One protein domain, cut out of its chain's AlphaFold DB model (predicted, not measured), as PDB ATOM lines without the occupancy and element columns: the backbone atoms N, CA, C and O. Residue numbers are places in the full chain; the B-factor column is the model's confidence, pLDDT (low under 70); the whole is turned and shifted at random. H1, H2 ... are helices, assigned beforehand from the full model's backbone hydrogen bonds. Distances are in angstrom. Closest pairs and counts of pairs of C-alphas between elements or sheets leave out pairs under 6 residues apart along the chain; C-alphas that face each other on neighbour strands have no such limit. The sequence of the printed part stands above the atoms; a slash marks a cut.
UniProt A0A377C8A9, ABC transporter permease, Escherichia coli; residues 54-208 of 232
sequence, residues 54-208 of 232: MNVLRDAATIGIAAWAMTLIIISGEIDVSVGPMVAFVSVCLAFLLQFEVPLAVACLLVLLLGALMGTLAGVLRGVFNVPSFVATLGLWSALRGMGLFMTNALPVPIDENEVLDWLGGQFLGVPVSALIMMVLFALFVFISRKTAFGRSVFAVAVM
ATOM      1  N   MET A  54      19.426   8.100  85.867       94.69
ATOM      2  CA  MET A  54      19.473   9.539  86.130       94.69
ATOM      3  C   MET A  54      20.904  10.082  86.131       94.69
ATOM      4  O   MET A  54      21.123  11.191  85.651       94.69
ATOM      5  N   ASN A  55      21.890   9.309  86.590       93.50
ATOM      6  CA  ASN A  55      23.300   9.696  86.502       93.50
ATOM      7  C   ASN A  55      23.790   9.724  85.049       93.50
ATOM      8  O   ASN A  55      24.365  10.721  84.621       93.50
ATOM      9  N   VAL A  56      23.465   8.698  84.254       94.81
ATOM     10  CA  VAL A  56      23.772   8.674  82.814       94.81
ATOM     11  C   VAL A  56      23.125   9.864  82.103       94.81
ATOM     12  O   VAL A  56      23.767  10.521  81.284       94.81
ATOM     13  N   LEU A  57      21.872  10.192  82.437       95.12
ATOM     14  CA  LEU A  57      21.185  11.358  81.885       95.12
ATOM     15  C   LEU A  57      21.847  12.679  82.312       95.12
ATOM     16  O   LEU A  57      21.937  13.597  81.498       95.12
ATOM     17  N   ARG A  58      22.329  12.790  83.556       94.62
ATOM     18  CA  ARG A  58      23.053  13.969  84.062       94.62
ATOM     19  C   ARG A  58      24.373  14.189  83.316       94.62
ATOM     20  O   ARG A  58      24.667  15.323  82.929       94.62
ATOM     21  N   ASP A  59      25.127  13.121  83.072       94.19
ATOM     22  CA  ASP A  59      26.387  13.172  82.322       94.19
ATOM     23  C   ASP A  59      26.134  13.523  80.852       94.19
ATOM     24  O   ASP A  59      26.757  14.432  80.294       94.19
ATOM     25  N   ALA A  60      25.140  12.868  80.243       94.75
ATOM     26  CA  ALA A  60      24.707  13.160  78.883       94.75
ATOM     27  C   ALA A  60      24.222  14.608  78.734       94.75
ATOM     28  O   ALA A  60      24.522  15.244  77.727       94.75
ATOM     29  N   ALA A  61      23.526  15.154  79.735       95.69
ATOM     30  CA  ALA A  61      23.065  16.536  79.724       95.69
ATOM     31  C   ALA A  61      24.222  17.538  79.712       95.69
ATOM     32  O   ALA A  61      24.207  18.488  78.931       95.69
ATOM     33  N   THR A  62      25.253  17.294  80.523       91.81
ATOM     34  CA  THR A  62      26.446  18.149  80.592       91.81
ATOM     35  C   THR A  62      27.159  18.217  79.239       91.81
ATOM     36  O   THR A  62      27.470  19.303  78.749       91.81
ATOM     37  N   ILE A  63      27.348  17.067  78.582       93.38
ATOM     38  CA  ILE A  63      27.942  17.000  77.236       93.38
ATOM     39  C   ILE A  63      26.989  17.595  76.186       93.38
ATOM     40  O   ILE A  63      27.421  18.317  75.286       93.38
ATOM     41  N   GLY A  64      25.689  17.329  76.308       94.19
ATOM     42  CA  GLY A  64      24.653  17.781  75.383       94.19
ATOM     43  C   GLY A  64      24.546  19.301  75.295       94.19
ATOM     44  O   GLY A  64      24.431  19.839  74.196       94.19
ATOM     45  N   ILE A  65      24.660  20.011  76.423       94.25
ATOM     46  CA  ILE A  65      24.665  21.484  76.459       94.25
ATOM     47  C   ILE A  65      25.774  22.047  75.558       94.25
ATOM     48  O   ILE A  65      25.510  22.910  74.717       94.25
ATOM     49  N   ALA A  66      26.995  21.521  75.683       93.19
ATOM     50  CA  ALA A  66      28.115  21.915  74.834       93.19
ATOM     51  C   ALA A  66      27.913  21.486  73.367       93.19
ATOM     52  O   ALA A  66      28.227  22.245  72.448       93.19
ATOM     53  N   ALA A  67      27.346  20.299  73.130       92.94
ATOM     54  CA  ALA A  67      27.119  19.763  71.789       92.94
ATOM     55  C   ALA A  67      26.188  20.646  70.933       92.94
ATOM     56  O   ALA A  67      26.417  20.812  69.729       92.94
ATOM     57  N   TRP A  68      25.166  21.268  71.533       91.00
ATOM     58  CA  TRP A  68      24.275  22.184  70.809       91.00
ATOM     59  C   TRP A  68      24.997  23.438  70.312       91.00
ATOM     60  O   TRP A  68      24.801  23.842  69.166       91.00
ATOM     61  N   ALA A  69      25.886  24.011  71.127       89.00
ATOM     62  CA  ALA A  69      26.729  25.127  70.708       89.00
ATOM     63  C   ALA A  69      27.709  24.705  69.598       89.00
ATOM     64  O   ALA A  69      27.804  25.364  68.560       89.00
ATOM     65  N   MET A  70      28.355  23.548  69.767       92.44
ATOM     66  CA  MET A  70      29.273  22.952  68.788       92.44
ATOM     67  C   MET A  70      28.620  22.691  67.427       92.44
ATOM     68  O   MET A  70      29.273  22.807  66.392       92.44
ATOM     69  N   THR A  71      27.324  22.382  67.405       91.69
ATOM     70  CA  THR A  71      26.577  22.144  66.162       91.69
ATOM     71  C   THR A  71      26.654  23.353  65.225       91.69
ATOM     72  O   THR A  71      26.881  23.187  64.029       91.69
ATOM     73  N   LEU A  72      26.531  24.578  65.749       88.44
ATOM     74  CA  LEU A  72      26.631  25.795  64.936       88.44
ATOM     75  C   LEU A  72      28.047  26.019  64.389       88.44
ATOM     76  O   LEU A  72      28.195  26.454  63.247       88.44
ATOM     77  N   ILE A  73      29.073  25.668  65.169       90.88
ATOM     78  CA  ILE A  73      30.481  25.741  64.750       90.88
ATOM     79  C   ILE A  73      30.730  24.771  63.589       90.88
ATOM     80  O   ILE A  73      31.238  25.175  62.543       90.88
ATOM     81  N   ILE A  74      30.276  23.524  63.720       91.06
ATOM     82  CA  ILE A  74      30.433  22.499  62.678       91.06
ATOM     83  C   ILE A  74      29.664  22.880  61.411       91.06
ATOM     84  O   ILE A  74      30.197  22.751  60.311       91.06
ATOM     85  N   ILE A  75      28.435  23.393  61.546       89.12
ATOM     86  CA  ILE A  75      27.662  23.886  60.398       89.12
ATOM     87  C   ILE A  75      28.432  24.994  59.681       89.12
ATOM     88  O   ILE A  75      28.491  24.979  58.458       89.12
ATOM     89  N   SER A  76      29.074  25.910  60.411       86.12
ATOM     90  CA  SER A  76      29.893  26.969  59.802       86.12
ATOM     91  C   SER A  76      31.147  26.458  59.068       86.12
ATOM     92  O   SER A  76      31.789  27.223  58.350       86.12
ATOM     93  N   GLY A  77      31.463  25.163  59.179       87.50
ATOM     94  CA  GLY A  77      32.606  24.519  58.533       87.50
ATOM     95  C   GLY A  77      33.900  24.596  59.340       87.50
ATOM     96  O   GLY A  77      34.965  24.299  58.799       87.50
ATOM     97  N   GLU A  78      33.814  24.986  60.610       90.38
ATOM     98  CA  GLU A  78      34.946  25.105  61.522       90.38
ATOM     99  C   GLU A  78      34.920  23.967  62.562       90.38
ATOM    100  O   GLU A  78      33.908  23.299  62.780       90.38
ATOM    101  N   ILE A  79      36.063  23.728  63.199       91.75
ATOM    102  CA  ILE A  79      36.244  22.724  64.259       91.75
ATOM    103  C   ILE A  79      36.681  23.427  65.542       91.75
ATOM    104  O   ILE A  79      37.605  24.243  65.490       91.75
ATOM    105  N   ASP A  80      36.075  23.049  66.671       94.00
ATOM    106  CA  ASP A  80      36.487  23.475  68.009       94.00
ATOM    107  C   ASP A  80      36.743  22.282  68.938       94.00
ATOM    108  O   ASP A  80      35.839  21.568  69.360       94.00
ATOM    109  N   VAL A  81      38.018  22.052  69.248       94.06
ATOM    110  CA  VAL A  81      38.446  20.999  70.181       94.06
ATOM    111  C   VAL A  81      38.496  21.521  71.625       94.06
ATOM    112  O   VAL A  81      38.477  20.739  72.575       94.06
ATOM    113  N   SER A  82      38.542  22.841  71.819       95.31
ATOM    114  CA  SER A  82      38.851  23.495  73.096       95.31
ATOM    115  C   SER A  82      37.711  23.487  74.116       95.31
ATOM    116  O   SER A  82      37.964  23.735  75.296       95.31
ATOM    117  N   VAL A  83      36.484  23.150  73.700       94.25
ATOM    118  CA  VAL A  83      35.280  23.208  74.549       94.25
ATOM    119  C   VAL A  83      35.418  22.413  75.851       94.25
ATOM    120  O   VAL A  83      35.006  22.886  76.906       94.25
ATOM    121  N   GLY A  84      36.064  21.241  75.812       93.31
ATOM    122  CA  GLY A  84      36.276  20.405  76.997       93.31
ATOM    123  C   GLY A  84      37.131  21.106  78.063       93.31
ATOM    124  O   GLY A  84      36.634  21.378  79.157       93.31
ATOM    125  N   PRO A  85      38.402  21.446  77.765       95.56
ATOM    126  CA  PRO A  85      39.231  22.213  78.692       95.56
ATOM    127  C   PRO A  85      38.670  23.583  79.052       95.56
ATOM    128  O   PRO A  85      38.937  24.051  80.151       95.56
ATOM    129  N   MET A  86      37.892  24.219  78.172       95.81
ATOM    130  CA  MET A  86      37.229  25.480  78.491       95.81
ATOM    131  C   MET A  86      36.220  25.311  79.624       95.81
ATOM    132  O   MET A  86      36.300  26.046  80.603       95.81
ATOM    133  N   VAL A  87      35.338  24.310  79.553       94.81
ATOM    134  CA  VAL A  87      34.395  24.007  80.644       94.81
ATOM    135  C   VAL A  87      35.141  23.700  81.945       94.81
ATOM    136  O   VAL A  87      34.767  24.218  82.996       94.81
ATOM    137  N   ALA A  88      36.228  22.925  81.879       95.06
ATOM    138  CA  ALA A  88      37.035  22.598  83.055       95.06
ATOM    139  C   ALA A  88      37.693  23.844  83.674       95.06
ATOM    140  O   ALA A  88      37.581  24.075  84.876       95.06
ATOM    141  N   PHE A  89      38.336  24.676  82.854       97.19
ATOM    142  CA  PHE A  89      39.014  25.893  83.298       97.19
ATOM    143  C   PHE A  89      38.039  26.904  83.911       97.19
ATOM    144  O   PHE A  89      38.269  27.400  85.008       97.19
ATOM    145  N   VAL A  90      36.912  27.154  83.243       96.88
ATOM    146  CA  VAL A  90      35.872  28.082  83.711       96.88
ATOM    147  C   VAL A  90      35.243  27.590  85.025       96.88
ATOM    148  O   VAL A  90      34.995  28.398  85.919       96.88
ATOM    149  N   SER A  91      35.063  26.273  85.189       94.88
ATOM    150  CA  SER A  91      34.599  25.668  86.451       94.88
ATOM    151  C   SER A  91      35.597  25.866  87.597       94.88
ATOM    152  O   SER A  91      35.201  26.184  88.714       94.88
ATOM    153  N   VAL A  92      36.899  25.733  87.322       96.31
ATOM    154  CA  VAL A  92      37.958  26.006  88.308       96.31
ATOM    155  C   VAL A  92      37.970  27.483  88.704       96.31
ATOM    156  O   VAL A  92      38.058  27.799  89.887       96.31
ATOM    157  N   CYS A  93      37.832  28.398  87.741       97.19
ATOM    158  CA  CYS A  93      37.718  29.826  88.036       97.19
ATOM    159  C   CYS A  93      36.501  30.135  88.919       97.19
ATOM    160  O   CYS A  93      36.621  30.940  89.838       97.19
ATOM    161  N   LEU A  94      35.356  29.483  88.678       96.56
ATOM    162  CA  LEU A  94      34.171  29.620  89.530       96.56
ATOM    163  C   LEU A  94      34.483  29.182  90.963       96.56
ATOM    164  O   LEU A  94      34.207  29.932  91.894       96.56
ATOM    165  N   ALA A  95      35.098  28.009  91.130       95.62
ATOM    166  CA  ALA A  95      35.460  27.481  92.441       95.62
ATOM    167  C   ALA A  95      36.381  28.442  93.214       95.62
ATOM    168  O   ALA A  95      36.110  28.753  94.371       95.62
ATOM    169  N   PHE A  96      37.414  28.988  92.564       95.94
ATOM    170  CA  PHE A  96      38.298  29.975  93.194       95.94
ATOM    171  C   PHE A  96      37.579  31.274  93.560       95.94
ATOM    172  O   PHE A  96      37.808  31.803  94.642       95.94
ATOM    173  N   LEU A  97      36.702  31.795  92.697       96.56
ATOM    174  CA  LEU A  97      35.927  33.000  93.015       96.56
ATOM    175  C   LEU A  97      35.062  32.794  94.264       96.56
ATOM    176  O   LEU A  97      34.992  33.687  95.102       96.56
ATOM    177  N   LEU A  98      34.458  31.614  94.414       95.56
ATOM    178  CA  LEU A  98      33.677  31.276  95.604       95.56
ATOM    179  C   LEU A  98      34.549  31.157  96.861       95.56
ATOM    180  O   LEU A  98      34.137  31.638  97.910       95.56
ATOM    181  N   GLN A  99      35.767  30.613  96.755       93.62
ATOM    182  CA  GLN A  99      36.729  30.604  97.870       93.62
ATOM    183  C   GLN A  99      37.184  32.010  98.285       93.62
ATOM    184  O   GLN A  99      37.511  32.235  99.445       93.62
ATOM    185  N   PHE A 100      37.190  32.968  97.355       93.50
ATOM    186  CA  PHE A 100      37.413  34.386  97.654       93.50
ATOM    187  C   PHE A 100      36.147  35.110  98.139       93.50
ATOM    188  O   PHE A 100      36.102  36.339  98.113       93.50
ATOM    189  N   GLU A 101      35.114  34.365  98.544       93.00
ATOM    190  CA  GLU A 101      33.834  34.879  99.042       93.00
ATOM    191  C   GLU A 101      33.102  35.793  98.039       93.00
ATOM    192  O   GLU A 101      32.242  36.600  98.405       93.00
ATOM    193  N   VAL A 102      33.406  35.674  96.739       95.31
ATOM    194  CA  VAL A 102      32.678  36.413  95.702       95.31
ATOM    195  C   VAL A 102      31.247  35.871  95.639       95.31
ATOM    196  O   VAL A 102      31.063  34.661  95.481       95.31
ATOM    197  N   PRO A 103      30.209  36.730  95.689       94.56
ATOM    198  CA  PRO A 103      28.825  36.276  95.625       94.56
ATOM    199  C   PRO A 103      28.560  35.422  94.381       94.56
ATOM    200  O   PRO A 103      28.926  35.815  93.271       94.56
ATOM    201  N   LEU A 104      27.857  34.294  94.546       93.75
ATOM    202  CA  LEU A 104      27.652  33.298  93.484       93.75
ATOM    203  C   LEU A 104      27.143  33.905  92.168       93.75
ATOM    204  O   LEU A 104      27.647  33.571  91.102       93.75
ATOM    205  N   ALA A 105      26.177  34.826  92.224       94.38
ATOM    206  CA  ALA A 105      25.638  35.470  91.025       94.38
ATOM    207  C   ALA A 105      26.706  36.267  90.251       94.38
ATOM    208  O   ALA A 105      26.751  36.223  89.021       94.38
ATOM    209  N   VAL A 106      27.590  36.963  90.974       96.62
ATOM    210  CA  VAL A 106      28.706  37.721  90.393       96.62
ATOM    211  C   VAL A 106      29.752  36.758  89.842       96.62
ATOM    212  O   VAL A 106      30.207  36.939  88.715       96.62
ATOM    213  N   ALA A 107      30.080  35.699  90.586       96.62
ATOM    214  CA  ALA A 107      31.022  34.681  90.143       96.62
ATOM    215  C   ALA A 107      30.547  34.004  88.843       96.62
ATOM    216  O   ALA A 107      31.299  33.962  87.873       96.62
ATOM    217  N   CYS A 108      29.275  33.592  88.774       95.38
ATOM    218  CA  CYS A 108      28.633  33.055  87.569       95.38
ATOM    219  C   CYS A 108      28.733  34.017  86.379       95.38
ATOM    220  O   CYS A 108      29.091  33.604  85.276       95.38
ATOM    221  N   LEU A 109      28.456  35.309  86.582       97.19
ATOM    222  CA  LEU A 109      28.574  36.304  85.517       97.19
ATOM    223  C   LEU A 109      30.020  36.432  85.017       97.19
ATOM    224  O   LEU A 109      30.251  36.429  83.809       97.19
ATOM    225  N   LEU A 110      30.996  36.505  85.926       98.00
ATOM    226  CA  LEU A 110      32.414  36.626  85.578       98.00
ATOM    227  C   LEU A 110      32.912  35.422  84.774       98.00
ATOM    228  O   LEU A 110      33.609  35.597  83.773       98.00
ATOM    229  N   VAL A 111      32.530  34.205  85.160       97.31
ATOM    230  CA  VAL A 111      32.967  32.993  84.454       97.31
ATOM    231  C   VAL A 111      32.264  32.819  83.105       97.31
ATOM    232  O   VAL A 111      32.890  32.366  82.145       97.31
ATOM    233  N   LEU A 112      31.009  33.263  82.974       96.06
ATOM    234  CA  LEU A 112      30.325  33.335  81.677       96.06
ATOM    235  C   LEU A 112      31.009  34.335  80.734       96.06
ATOM    236  O   LEU A 112      31.216  34.026  79.559       96.06
ATOM    237  N   LEU A 113      31.409  35.504  81.245       97.62
ATOM    238  CA  LEU A 113      32.176  36.489  80.479       97.62
ATOM    239  C   LEU A 113      33.547  35.942  80.068       97.62
ATOM    240  O   LEU A 113      33.966  36.141  78.929       97.62
ATOM    241  N   LEU A 114      34.223  35.209  80.955       97.56
ATOM    242  CA  LEU A 114      35.492  34.552  80.650       97.56
ATOM    243  C   LEU A 114      35.337  33.505  79.538       97.56
ATOM    244  O   LEU A 114      36.123  33.497  78.592       97.56
ATOM    245  N   GLY A 115      34.301  32.665  79.601       95.50
ATOM    246  CA  GLY A 115      33.987  31.707  78.538       95.50
ATOM    247  C   GLY A 115      33.701  32.396  77.199       95.50
ATOM    248  O   GLY A 115      34.264  32.018  76.170       95.50
ATOM    249  N   ALA A 116      32.901  33.466  77.215       95.06
ATOM    250  CA  ALA A 116      32.617  34.268  76.024       95.06
ATOM    251  C   ALA A 116      33.886  34.911  75.442       95.06
ATOM    252  O   ALA A 116      34.067  34.923  74.222       95.06
ATOM    253  N   LEU A 117      34.794  35.394  76.294       96.38
ATOM    254  CA  LEU A 117      36.079  35.952  75.880       96.38
ATOM    255  C   LEU A 117      36.960  34.896  75.204       96.38
ATOM    256  O   LEU A 117      37.513  35.160  74.138       96.38
ATOM    257  N   MET A 118      37.061  33.692  75.775       95.19
ATOM    258  CA  MET A 118      37.859  32.604  75.196       95.19
ATOM    259  C   MET A 118      37.287  32.117  73.857       95.19
ATOM    260  O   MET A 118      38.038  31.924  72.900       95.19
ATOM    261  N   GLY A 119      35.961  31.990  73.747       92.31
ATOM    262  CA  GLY A 119      35.301  31.675  72.475       92.31
ATOM    263  C   GLY A 119      35.504  32.771  71.424       92.31
ATOM    264  O   GLY A 119      35.806  32.487  70.264       92.31
ATOM    265  N   THR A 120      35.428  34.039  71.840       93.38
ATOM    266  CA  THR A 120      35.698  35.188  70.964       93.38
ATOM    267  C   THR A 120      37.145  35.191  70.489       93.38
ATOM    268  O   THR A 120      37.389  35.434  69.312       93.38
ATOM    269  N   LEU A 121      38.109  34.860  71.353       94.50
ATOM    270  CA  LEU A 121      39.516  34.740  70.977       94.50
ATOM    271  C   LEU A 121      39.713  33.699  69.866       94.50
ATOM    272  O   LEU A 121      40.349  34.003  68.858       94.50
ATOM    273  N   ALA A 122      39.126  32.505  70.002       92.25
ATOM    274  CA  ALA A 122      39.175  31.484  68.953       92.25
ATOM    275  C   ALA A 122      38.547  31.985  67.636       92.25
ATOM    276  O   ALA A 122      39.127  31.814  66.560       92.25
ATOM    277  N   GLY A 123      37.407  32.679  67.727       90.25
ATOM    278  CA  GLY A 123      36.740  33.304  66.585       90.25
ATOM    279  C   GLY A 123      37.571  34.399  65.907       90.25
ATOM    280  O   GLY A 123      37.641  34.444  64.683       90.25
ATOM    281  N   VAL A 124      38.252  35.251  66.676       92.31
ATOM    282  CA  VAL A 124      39.113  36.335  66.169       92.31
ATOM    283  C   VAL A 124      40.370  35.778  65.506       92.31
ATOM    284  O   VAL A 124      40.732  36.227  64.417       92.31
ATOM    285  N   LEU A 125      41.013  34.770  66.103       92.81
ATOM    286  CA  LEU A 125      42.159  34.084  65.494       92.81
ATOM    287  C   LEU A 125      41.803  33.517  64.118       92.81
ATOM    288  O   LEU A 125      42.583  33.635  63.170       92.81
ATOM    289  N   ARG A 126      40.597  32.959  63.986       90.31
ATOM    290  CA  ARG A 126      40.108  32.465  62.702       90.31
ATOM    291  C   ARG A 126      39.706  33.594  61.747       90.31
ATOM    292  O   ARG A 126      40.131  33.588  60.595       90.31
ATOM    293  N   GLY A 127      38.893  34.546  62.198       88.25
ATOM    294  CA  GLY A 127      38.272  35.574  61.357       88.25
ATOM    295  C   GLY A 127      39.225  36.682  60.908       88.25
ATOM    296  O   GLY A 127      39.184  37.102  59.756       88.25
ATOM    297  N   VAL A 128      40.111  37.134  61.798       92.94
ATOM    298  CA  VAL A 128      41.026  38.259  61.541       92.94
ATOM    299  C   VAL A 128      42.395  37.761  61.097       92.94
ATOM    300  O   VAL A 128      42.931  38.227  60.096       92.94
ATOM    301  N   PHE A 129      42.951  36.788  61.820       91.44
ATOM    302  CA  PHE A 129      44.314  36.303  61.583       91.44
ATOM    303  C   PHE A 129      44.381  35.105  60.627       91.44
ATOM    304  O   PHE A 129      45.474  34.655  60.287       91.44
ATOM    305  N   ASN A 130      43.231  34.595  60.169       90.81
ATOM    306  CA  ASN A 130      43.118  33.459  59.249       90.81
ATOM    307  C   ASN A 130      43.866  32.197  59.728       90.81
ATOM    308  O   ASN A 130      44.290  31.366  58.922       90.81
ATOM    309  N   VAL A 131      44.008  32.027  61.046       92.38
ATOM    310  CA  VAL A 131      44.575  30.810  61.631       92.38
ATOM    311  C   VAL A 131      43.579  29.666  61.411       92.38
ATOM    312  O   VAL A 131      42.382  29.860  61.640       92.38
ATOM    313  N   PRO A 132      44.004  28.470  60.964       92.81
ATOM    314  CA  PRO A 132      43.108  27.319  60.869       92.81
ATOM    315  C   PRO A 132      42.456  27.014  62.227       92.81
ATOM    316  O   PRO A 132      43.166  26.913  63.230       92.81
ATOM    317  N   SER A 133      41.127  26.838  62.282       92.62
ATOM    318  CA  SER A 133      40.410  26.724  63.566       92.62
ATOM    319  C   SER A 133      40.881  25.542  64.406       92.62
ATOM    320  O   SER A 133      40.986  25.655  65.621       92.62
ATOM    321  N   PHE A 134      41.231  24.426  63.764       93.56
ATOM    322  CA  PHE A 134      41.778  23.259  64.444       93.56
ATOM    323  C   PHE A 134      43.077  23.596  65.188       93.56
ATOM    324  O   PHE A 134      43.237  23.226  66.342       93.56
ATOM    325  N   VAL A 135      43.978  24.366  64.568       95.06
ATOM    326  CA  VAL A 135      45.245  24.781  65.195       95.06
ATOM    327  C   VAL A 135      44.985  25.768  66.331       95.06
ATOM    328  O   VAL A 135      45.531  25.603  67.421       95.06
ATOM    329  N   ALA A 136      44.119  26.763  66.107       95.19
ATOM    330  CA  ALA A 136      43.765  27.745  67.131       95.19
ATOM    331  C   ALA A 136      43.128  27.076  68.363       95.19
ATOM    332  O   ALA A 136      43.513  27.349  69.499       95.19
ATOM    333  N   THR A 137      42.192  26.155  68.138       95.81
ATOM    334  CA  THR A 137      41.442  25.487  69.207       95.81
ATOM    335  C   THR A 137      42.251  24.381  69.879       95.81
ATOM    336  O   THR A 137      42.084  24.183  71.075       95.81
ATOM    337  N   LEU A 138      43.201  23.729  69.200       96.38
ATOM    338  CA  LEU A 138      44.189  22.871  69.866       96.38
ATOM    339  C   LEU A 138      45.161  23.666  70.748       96.38
ATOM    340  O   LEU A 138      45.486  23.232  71.854       96.38
ATOM    341  N   GLY A 139      45.612  24.836  70.284       96.44
ATOM    342  CA  GLY A 139      46.428  25.739  71.096       96.44
ATOM    343  C   GLY A 139      45.682  26.172  72.358       96.44
ATOM    344  O   GLY A 139      46.210  26.060  73.464       96.44
ATOM    345  N   LEU A 140      44.416  26.568  72.199       96.50
ATOM    346  CA  LEU A 140      43.545  26.932  73.310       96.50
ATOM    347  C   LEU A 140      43.247  25.735  74.230       96.50
ATOM    348  O   LEU A 140      43.302  25.879  75.447       96.50
ATOM    349  N   TRP A 141      43.019  24.541  73.673       97.50
ATOM    350  CA  TRP A 141      42.863  23.294  74.429       97.50
ATOM    351  C   TRP A 141      44.063  23.053  75.352       97.50
ATOM    352  O   TRP A 141      43.880  22.793  76.540       97.50
ATOM    353  N   SER A 142      45.284  23.193  74.821       97.62
ATOM    354  CA  SER A 142      46.526  22.998  75.576       97.62
ATOM    355  C   SER A 142      46.704  24.064  76.658       97.62
ATOM    356  O   SER A 142      46.957  23.733  77.817       97.62
ATOM    357  N   ALA A 143      46.493  25.337  76.309       97.44
ATOM    358  CA  ALA A 143      46.638  26.457  77.231       97.44
ATOM    359  C   ALA A 143      45.642  26.382  78.397       97.44
ATOM    360  O   ALA A 143      46.051  26.442  79.552       97.44
ATOM    361  N   LEU A 144      44.347  26.203  78.115       97.69
ATOM    362  CA  LEU A 144      43.303  26.139  79.144       97.69
ATOM    363  C   LEU A 144      43.483  24.921  80.051       97.69
ATOM    364  O   LEU A 144      43.370  25.036  81.271       97.69
ATOM    365  N   ARG A 145      43.831  23.764  79.472       96.75
ATOM    366  CA  ARG A 145      44.123  22.551  80.244       96.75
ATOM    367  C   ARG A 145      45.340  22.746  81.147       96.75
ATOM    368  O   ARG A 145      45.280  22.392  82.320       96.75
ATOM    369  N   GLY A 146      46.426  23.302  80.609       97.19
ATOM    370  CA  GLY A 146      47.655  23.564  81.354       97.19
ATOM    371  C   GLY A 146      47.441  24.560  82.489       97.19
ATOM    372  O   GLY A 146      47.835  24.283  83.616       97.19
ATOM    373  N   MET A 147      46.753  25.673  82.220       96.88
ATOM    374  CA  MET A 147      46.428  26.676  83.237       96.88
ATOM    375  C   MET A 147      45.527  26.105  84.329       96.88
ATOM    376  O   MET A 147      45.826  26.297  85.501       96.88
ATOM    377  N   GLY A 148      44.477  25.358  83.971       96.12
ATOM    378  CA  GLY A 148      43.610  24.711  84.955       96.12
ATOM    379  C   GLY A 148      44.390  23.770  85.877       96.12
ATOM    380  O   GLY A 148      44.302  23.895  87.091       96.12
ATOM    381  N   LEU A 149      45.220  22.887  85.310       96.50
ATOM    382  CA  LEU A 149      46.048  21.966  86.098       96.50
ATOM    383  C   LEU A 149      47.086  22.691  86.961       96.50
ATOM    384  O   LEU A 149      47.322  22.283  88.095       96.50
ATOM    385  N   PHE A 150      47.696  23.755  86.437       96.44
ATOM    386  CA  PHE A 150      48.658  24.568  87.175       96.44
ATOM    387  C   PHE A 150      48.000  25.283  88.360       96.44
ATOM    388  O   PHE A 150      48.520  25.231  89.469       96.44
ATOM    389  N   MET A 151      46.829  25.894  88.152       95.25
ATOM    390  CA  MET A 151      46.100  26.613  89.199       95.25
ATOM    391  C   MET A 151      45.658  25.695  90.337       95.25
ATOM    392  O   MET A 151      45.698  26.097  91.495       95.25
ATOM    393  N   THR A 152      45.241  24.468  90.024       95.81
ATOM    394  CA  THR A 152      44.736  23.538  91.042       95.81
ATOM    395  C   THR A 152      45.791  22.582  91.587       95.81
ATOM    396  O   THR A 152      45.467  21.733  92.414       95.81
ATOM    397  N   ASN A 153      47.041  22.662  91.117       94.00
ATOM    398  CA  ASN A 153      48.065  21.632  91.343       94.00
ATOM    399  C   ASN A 153      47.566  20.214  90.992       94.00
ATOM    400  O   ASN A 153      47.916  19.238  91.653       94.00
ATOM    401  N   ALA A 154      46.715  20.109  89.966       92.75
ATOM    402  CA  ALA A 154      46.023  18.887  89.553       92.75
ATOM    403  C   ALA A 154      45.160  18.217  90.647       92.75
ATOM    404  O   ALA A 154      44.841  17.032  90.536       92.75
ATOM    405  N   LEU A 155      44.747  18.965  91.675       93.94
ATOM    406  CA  LEU A 155      43.836  18.505  92.724       93.94
ATOM    407  C   LEU A 155      42.423  19.087  92.538       93.94
ATOM    408  O   LEU A 155      42.260  20.121  91.884       93.94
ATOM    409  N   PRO A 156      41.379  18.440  93.090       92.06
ATOM    410  CA  PRO A 156      40.046  19.031  93.161       92.06
ATOM    411  C   PRO A 156      40.049  20.297  94.027       92.06
ATOM    412  O   PRO A 156      40.669  20.323  95.089       92.06
ATOM    413  N   VAL A 157      39.328  21.329  93.587       93.06
ATOM    414  CA  VAL A 157      39.135  22.566  94.356       93.06
ATOM    415  C   VAL A 157      37.846  22.417  95.170       93.06
ATOM    416  O   VAL A 157      36.783  22.299  94.557       93.06
ATOM    417  N   PRO A 158      37.908  22.370  96.513       90.44
ATOM    418  CA  PRO A 158      36.709  22.270  97.335       90.44
ATOM    419  C   PRO A 158      35.910  23.574  97.267       90.44
ATOM    420  O   PRO A 158      36.482  24.661  97.181       90.44
ATOM    421  N   ILE A 159      34.589  23.449  97.303       89.31
ATOM    422  CA  ILE A 159      33.642  24.561  97.360       89.31
ATOM    423  C   ILE A 159      32.786  24.313  98.598       89.31
ATOM    424  O   ILE A 159      32.392  23.170  98.837       89.31
ATOM    425  N   ASP A 160      32.535  25.359  99.380       87.31
ATOM    426  CA  ASP A 160      31.645  25.272 100.535       87.31
ATOM    427  C   ASP A 160      30.203  24.967 100.104       87.31
ATOM    428  O   ASP A 160      29.807  25.226  98.961       87.31
ATOM    429  N   GLU A 161      29.417  24.413 101.028       84.06
ATOM    430  CA  GLU A 161      28.015  24.080 100.777       84.06
ATOM    431  C   GLU A 161      27.243  25.319 100.306       84.06
ATOM    432  O   GLU A 161      27.285  26.391 100.915       84.06
ATOM    433  N   ASN A 162      26.541  25.176  99.182       88.12
ATOM    434  CA  ASN A 162      25.796  26.263  98.572       88.12
ATOM    435  C   ASN A 162      24.489  25.726  97.999       88.12
ATOM    436  O   ASN A 162      24.490  25.015  96.994       88.12
ATOM    437  N   GLU A 163      23.371  26.159  98.583       89.12
ATOM    438  CA  GLU A 163      22.029  25.676  98.238       89.12
ATOM    439  C   GLU A 163      21.720  25.751  96.734       89.12
ATOM    440  O   GLU A 163      21.052  24.876  96.181       89.12
ATOM    441  N   VAL A 164      22.215  26.784  96.045       89.56
ATOM    442  CA  VAL A 164      21.972  26.972  94.609       89.56
ATOM    443  C   VAL A 164      22.787  25.980  93.785       89.56
ATOM    444  O   VAL A 164      22.258  25.405  92.833       89.56
ATOM    445  N   LEU A 165      24.061  25.764  94.124       89.06
ATOM    446  CA  LEU A 165      24.900  24.780  93.431       89.06
ATOM    447  C   LEU A 165      24.409  23.354  93.687       89.06
ATOM    448  O   LEU A 165      24.343  22.561  92.746       89.06
ATOM    449  N   ASP A 166      23.981  23.059  94.913       90.31
ATOM    450  CA  ASP A 166      23.405  21.765  95.280       90.31
ATOM    451  C   ASP A 166      22.092  21.510  94.538       90.31
ATOM    452  O   ASP A 166      21.856  20.412  94.030       90.31
ATOM    453  N   TRP A 167      21.257  22.541  94.383       91.38
ATOM    454  CA  TRP A 167      20.051  22.453  93.566       91.38
ATOM    455  C   TRP A 167      20.371  22.216  92.083       91.38
ATOM    456  O   TRP A 167      19.777  21.333  91.462       91.38
ATOM    457  N   LEU A 168      21.344  22.939  91.514       89.56
ATOM    458  CA  LEU A 168      21.785  22.761  90.121       89.56
ATOM    459  C   LEU A 168      22.376  21.364  89.864       89.56
ATOM    460  O   LEU A 168      22.151  20.784  88.796       89.56
ATOM    461  N   GLY A 169      23.108  20.815  90.837       87.19
ATOM    462  CA  GLY A 169      23.645  19.452  90.815       87.19
ATOM    463  C   GLY A 169      22.622  18.373  91.192       87.19
ATOM    464  O   GLY A 169      22.876  17.183  90.995       87.19
ATOM    465  N   GLY A 170      21.463  18.769  91.714       90.88
ATOM    466  CA  GLY A 170      20.448  17.898  92.284       90.88
ATOM    467  C   GLY A 170      19.489  17.280  91.267       90.88
ATOM    468  O   GLY A 170      19.828  16.979  90.113       90.88
ATOM    469  N   GLN A 171      18.268  17.022  91.735       91.25
ATOM    470  CA  GLN A 171      17.167  16.470  90.948       91.25
ATOM    471  C   GLN A 171      15.880  17.234  91.258       91.25
ATOM    472  O   GLN A 171      15.604  17.574  92.406       91.25
ATOM    473  N   PHE A 172      15.065  17.451  90.233       89.94
ATOM    474  CA  PHE A 172      13.728  18.009  90.342       89.94
ATOM    475  C   PHE A 172      12.722  16.983  89.817       89.94
ATOM    476  O   PHE A 172      12.814  16.557  88.667       89.94
ATOM    477  N   LEU A 173      11.786  16.546  90.669       87.88
ATOM    478  CA  LEU A 173      10.797  15.501  90.347       87.88
ATOM    479  C   LEU A 173      11.428  14.201  89.797       87.88
ATOM    480  O   LEU A 173      10.883  13.560  88.902       87.88
ATOM    481  N   GLY A 174      12.598  13.822  90.323       86.88
ATOM    482  CA  GLY A 174      13.343  12.632  89.895       86.88
ATOM    483  C   GLY A 174      14.160  12.809  88.612       86.88
ATOM    484  O   GLY A 174      14.844  11.874  88.218       86.88
ATOM    485  N   VAL A 175      14.141  13.988  87.980       93.25
ATOM    486  CA  VAL A 175      14.935  14.305  86.784       93.25
ATOM    487  C   VAL A 175      16.106  15.220  87.164       93.25
ATOM    488  O   VAL A 175      15.895  16.197  87.882       93.25
ATOM    489  N   PRO A 176      17.342  14.968  86.696       94.81
ATOM    490  CA  PRO A 176      18.468  15.865  86.936       94.81
ATOM    491  C   PRO A 176      18.178  17.287  86.447       94.81
ATOM    492  O   PRO A 176      17.747  17.480  85.307       94.81
ATOM    493  N   VAL A 177      18.474  18.294  87.272       95.44
ATOM    494  CA  VAL A 177      18.276  19.706  86.892       95.44
ATOM    495  C   VAL A 177      19.115  20.065  85.659       95.44
ATOM    496  O   VAL A 177      18.629  20.759  84.766       95.44
ATOM    497  N   SER A 178      20.316  19.491  85.520       94.69
ATOM    498  CA  SER A 178      21.149  19.629  84.317       94.69
ATOM    499  C   SER A 178      20.443  19.182  83.030       94.69
ATOM    500  O   SER A 178      20.590  19.829  81.993       94.69
ATOM    501  N   ALA A 179      19.624  18.126  83.084       95.62
ATOM    502  CA  ALA A 179      18.855  17.649  81.937       95.62
ATOM    503  C   ALA A 179      17.730  18.622  81.564       95.62
ATOM    504  O   ALA A 179      17.501  18.873  80.381       95.62
ATOM    505  N   LEU A 180      17.075  19.233  82.554       95.50
ATOM    506  CA  LEU A 180      16.082  20.284  82.313       95.50
ATOM    507  C   LEU A 180      16.729  21.523  81.679       95.50
ATOM    508  O   LEU A 180      16.213  22.041  80.687       95.50
ATOM    509  N   ILE A 181      17.891  21.947  82.185       95.12
ATOM    510  CA  ILE A 181      18.678  23.047  81.604       95.12
ATOM    511  C   ILE A 181      19.059  22.722  80.158       95.12
ATOM    512  O   ILE A 181      18.868  23.559  79.274       95.12
ATOM    513  N   MET A 182      19.527  21.499  79.886       95.69
ATOM    514  CA  MET A 182      19.826  21.054  78.525       95.69
ATOM    515  C   MET A 182      18.601  21.176  77.611       95.69
ATOM    516  O   MET A 182      18.741  21.671  76.498       95.69
ATOM    517  N   MET A 183      17.412  20.761  78.056       95.50
ATOM    518  CA  MET A 183      16.190  20.841  77.245       95.50
ATOM    519  C   MET A 183      15.782  22.287  76.938       95.50
ATOM    520  O   MET A 183      15.402  22.594  75.806       95.50
ATOM    521  N   VAL A 184      15.897  23.188  77.918       95.94
ATOM    522  CA  VAL A 184      15.631  24.622  77.724       95.94
ATOM    523  C   VAL A 184      16.632  25.225  76.736       95.94
ATOM    524  O   VAL A 184      16.233  25.896  75.781       95.94
ATOM    525  N   LEU A 185      17.925  24.942  76.913       95.00
ATOM    526  CA  LEU A 185      18.969  25.415  76.005       95.00
ATOM    527  C   LEU A 185      18.813  24.821  74.607       95.00
ATOM    528  O   LEU A 185      18.964  25.541  73.628       95.00
ATOM    529  N   PHE A 186      18.434  23.552  74.484       94.25
ATOM    530  CA  PHE A 186      18.120  22.935  73.200       94.25
ATOM    531  C   PHE A 186      17.002  23.691  72.476       94.25
ATOM    532  O   PHE A 186      17.173  24.073  71.318       94.25
ATOM    533  N   ALA A 187      15.882  23.965  73.153       94.56
ATOM    534  CA  ALA A 187      14.780  24.724  72.566       94.56
ATOM    535  C   ALA A 187      15.237  26.123  72.112       94.56
ATOM    536  O   ALA A 187      14.906  26.556  71.002       94.56
ATOM    537  N   LEU A 188      16.061  26.791  72.925       94.50
ATOM    538  CA  LEU A 188      16.659  28.082  72.594       94.50
ATOM    539  C   LEU A 188      17.576  27.993  71.362       94.50
ATOM    540  O   LEU A 188      17.419  28.777  70.428       94.50
ATOM    541  N   PHE A 189      18.494  27.025  71.305       91.12
ATOM    542  CA  PHE A 189      19.411  26.831  70.176       91.12
ATOM    543  C   PHE A 189      18.676  26.447  68.891       91.12
ATOM    544  O   PHE A 189      19.028  26.924  67.810       91.12
ATOM    545  N   VAL A 190      17.619  25.637  68.975       92.00
ATOM    546  CA  VAL A 190      16.754  25.321  67.829       92.00
ATOM    547  C   VAL A 190      16.041  26.575  67.331       92.00
ATOM    548  O   VAL A 190      16.001  26.823  66.123       92.00
ATOM    549  N   PHE A 191      15.511  27.396  68.238       93.00
ATOM    550  CA  PHE A 191      14.888  28.663  67.873       93.00
ATOM    551  C   PHE A 191      15.896  29.609  67.206       93.00
ATOM    552  O   PHE A 191      15.639  30.103  66.108       93.00
ATOM    553  N   ILE A 192      17.075  29.799  67.806       91.56
ATOM    554  CA  ILE A 192      18.136  30.653  67.260       91.56
ATOM    555  C   ILE A 192      18.565  30.150  65.880       91.56
ATOM    556  O   ILE A 192      18.515  30.904  64.907       91.56
ATOM    557  N   SER A 193      18.918  28.872  65.761       88.94
ATOM    558  CA  SER A 193      19.425  28.287  64.515       88.94
ATOM    559  C   SER A 193      18.412  28.324  63.368       88.94
ATOM    560  O   SER A 193      18.799  28.566  62.227       88.94
ATOM    561  N   ARG A 194      17.116  28.121  63.645       88.69
ATOM    562  CA  ARG A 194      16.089  28.013  62.594       88.69
ATOM    563  C   ARG A 194      15.327  29.303  62.317       88.69
ATOM    564  O   ARG A 194      14.863  29.497  61.195       88.69
ATOM    565  N   LYS A 195      15.119  30.157  63.321       87.44
ATOM    566  CA  LYS A 195      14.208  31.311  63.214       87.44
ATOM    567  C   LYS A 195      14.927  32.657  63.142       87.44
ATOM    568  O   LYS A 195      14.367  33.594  62.571       87.44
ATOM    569  N   THR A 196      16.166  32.770  63.620       91.75
ATOM    570  CA  THR A 196      16.881  34.061  63.637       91.75
ATOM    571  C   THR A 196      17.708  34.317  62.373       91.75
ATOM    572  O   THR A 196      18.052  33.396  61.628       91.75
ATOM    573  N   ALA A 197      18.035  35.591  62.129       87.62
ATOM    574  CA  ALA A 197      18.940  35.994  61.051       87.62
ATOM    575  C   ALA A 197      20.353  35.414  61.239       87.62
ATOM    576  O   ALA A 197      20.965  34.980  60.264       87.62
ATOM    577  N   PHE A 198      20.821  35.328  62.490       86.38
ATOM    578  CA  PHE A 198      22.098  34.708  62.837       86.38
ATOM    579  C   PHE A 198      22.162  33.253  62.358       86.38
ATOM    580  O   PHE A 198      23.059  32.902  61.594       86.38
ATOM    581  N   GLY A 199      21.155  32.438  62.692       84.62
ATOM    582  CA  GLY A 199      21.075  31.052  62.225       84.62
ATOM    583  C   GLY A 199      21.162  30.941  60.700       84.62
ATOM    584  O   GLY A 199      22.017  30.229  60.180       84.62
ATOM    585  N   ARG A 200      20.359  31.729  59.968       86.31
ATOM    586  CA  ARG A 200      20.390  31.750  58.492       86.31
ATOM    587  C   ARG A 200      21.764  32.122  57.926       86.31
ATOM    588  O   ARG A 200      22.189  31.508  56.951       86.31
ATOM    589  N   SER A 201      22.466  33.079  58.537       86.31
ATOM    590  CA  SER A 201      23.818  33.458  58.100       86.31
ATOM    591  C   SER A 201      24.840  32.335  58.288       86.31
ATOM    592  O   SER A 201      25.624  32.079  57.378       86.31
ATOM    593  N   VAL A 202      24.779  31.601  59.406       85.12
ATOM    594  CA  VAL A 202      25.672  30.463  59.682       85.12
ATOM    595  C   VAL A 202      25.502  29.364  58.629       85.12
ATOM    596  O   VAL A 202      26.488  28.890  58.065       85.12
ATOM    597  N   PHE A 203      24.259  29.015  58.283       83.94
ATOM    598  CA  PHE A 203      23.992  28.049  57.210       83.94
ATOM    599  C   PHE A 203      24.416  28.560  55.826       83.94
ATOM    600  O   PHE A 203      24.882  27.776  55.003       83.94
ATOM    601  N   ALA A 204      24.284  29.861  55.553       83.94
ATOM    602  CA  ALA A 204      24.679  30.433  54.268       83.94
ATOM    603  C   ALA A 204      26.196  30.340  54.033       83.94
ATOM    604  O   ALA A 204      26.624  30.027  52.920       83.94
ATOM    605  N   VAL A 205      27.006  30.552  55.078       78.94
ATOM    606  CA  VAL A 205      28.473  30.415  55.011       78.94
ATOM    607  C   VAL A 205      28.881  28.982  54.658       78.94
ATOM    608  O   VAL A 205      29.760  28.788  53.817       78.94
ATOM    609  N   ALA A 206      28.197  27.985  55.223       72.00
ATOM    610  CA  ALA A 206      28.471  26.567  54.994       72.00
ATOM    611  C   ALA A 206      28.388  26.157  53.510       72.00
ATOM    612  O   ALA A 206      29.166  25.331  53.032       72.00
ATOM    613  N   VAL A 207      27.433  26.741  52.777       67.81
ATOM    614  CA  VAL A 207      27.063  26.324  51.414       67.81
ATOM    615  C   VAL A 207      27.934  26.989  50.337       67.81
ATOM    616  O   VAL A 207      27.947  26.518  49.202       67.81
ATOM    617  N   MET A 208      28.703  28.042  50.648       64.06
ATOM    618  CA  MET A 208      29.520  28.770  49.662       64.06
ATOM    619  C   MET A 208      30.905  28.117  49.455       64.06
ATOM    620  O   MET A 208      31.822  28.353  50.247       64.06
TER     621      MET A 208
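What this domain is: This is residues 54 to 208 of the 232 residues of the protein "ABC transporter permease" of Escherichia coli (UniProt A0A377C8A9). The model is made of two helical lobes side by side with only a loose meeting between them: an up-and-down bundle of three helices, H2, H3 and H4, and a pair of helices, H1 and H6, that run side by side the same way. The short helices H5 and H7 sit at opposite ends of the H1 and H6 pair. The printed part has 155 residues with seven named helices, H1 to H7 along the chain, and no named strand; its class is all helix. It is compact, with a radius of gyration of the C-alphas of 17.1 A, and spans 51 by 39 by 27 A.

How they stand to each other: The longest helix, H3, residues 104 to 127, forms a helical hairpin with H2, residues 83 to 99; they touch, closest at the C-alphas of Val 90 and Val 111, 5.8 A apart, at a shallow tilt of 31 degrees. H3 forms another helical hairpin with H4, residues 133 to 152, at a shallow tilt of 32 degrees, only just short of steep; H3 touches it with residues 122 to 126 alone, and the closest C-alphas are those of Arg 126 and Ser 133, 5.8 A apart. H2 and H4 touch and run the same way, with the C-alphas of Phe 89 and Gly 148 closest, at 5.0 A. H1, residues 54 to 75, is close to H2 but not clearly touching it: the closest C-alphas, those of Ala 66 and Val 83, are 7.3 A apart. H1 touches H6, residues 177 to 195, at a shallow tilt of 20 degrees, closest at the C-alphas of Ala 61 and Ala 179, 4.9 A apart. H7, residues 197 to 207, touches residues 72 to 75 of H1, with the C-alphas of Ile 75 and Ala 206 closest, at 6.1 A. H7 and H6 touch only at the corner, about perpendicular at 74 degrees, closest at the C-alphas of Ser 193 and Gly 199, 4.0 A apart. H5, residues 163 to 169, touches H6 only at the corner, where the C-alphas of Leu 168 and Val 177 are closest, at 5.7 A. H3 is apart from H1 and H6. Every O i to N i+4 pair is within hydrogen-bond range in H2, H3, H4, H5 and H6, against 14 of 18 in H1 and 6 of 7 in H7.

Where its parts are: H3 is 33.9 A long and begins at C-alpha 104 (27.652, 33.298, 93.484). H1, 30.6 A, begins at C-alpha 54 (19.473, 9.539, 86.130) and has a kink of 38 degrees near residue 69. H4 is 28.0 A, H6 26.7 A, H2 24.5 A, H7 15.9 A and H5 9.8 A long. H7 ends at C-alpha 207 (27.063, 26.324, 51.414).

The domain as a whole: The two C-alphas farthest apart, those of Glu 161 and Met 208, are 51.4 A apart. The printed part has no cut and no long link. Residues 171 to 172 pair with residues 175 to 176, antiparallel, between H5 and H6. The mean pLDDT of the printed part is 92.5; residues 207 to 208 are under 70.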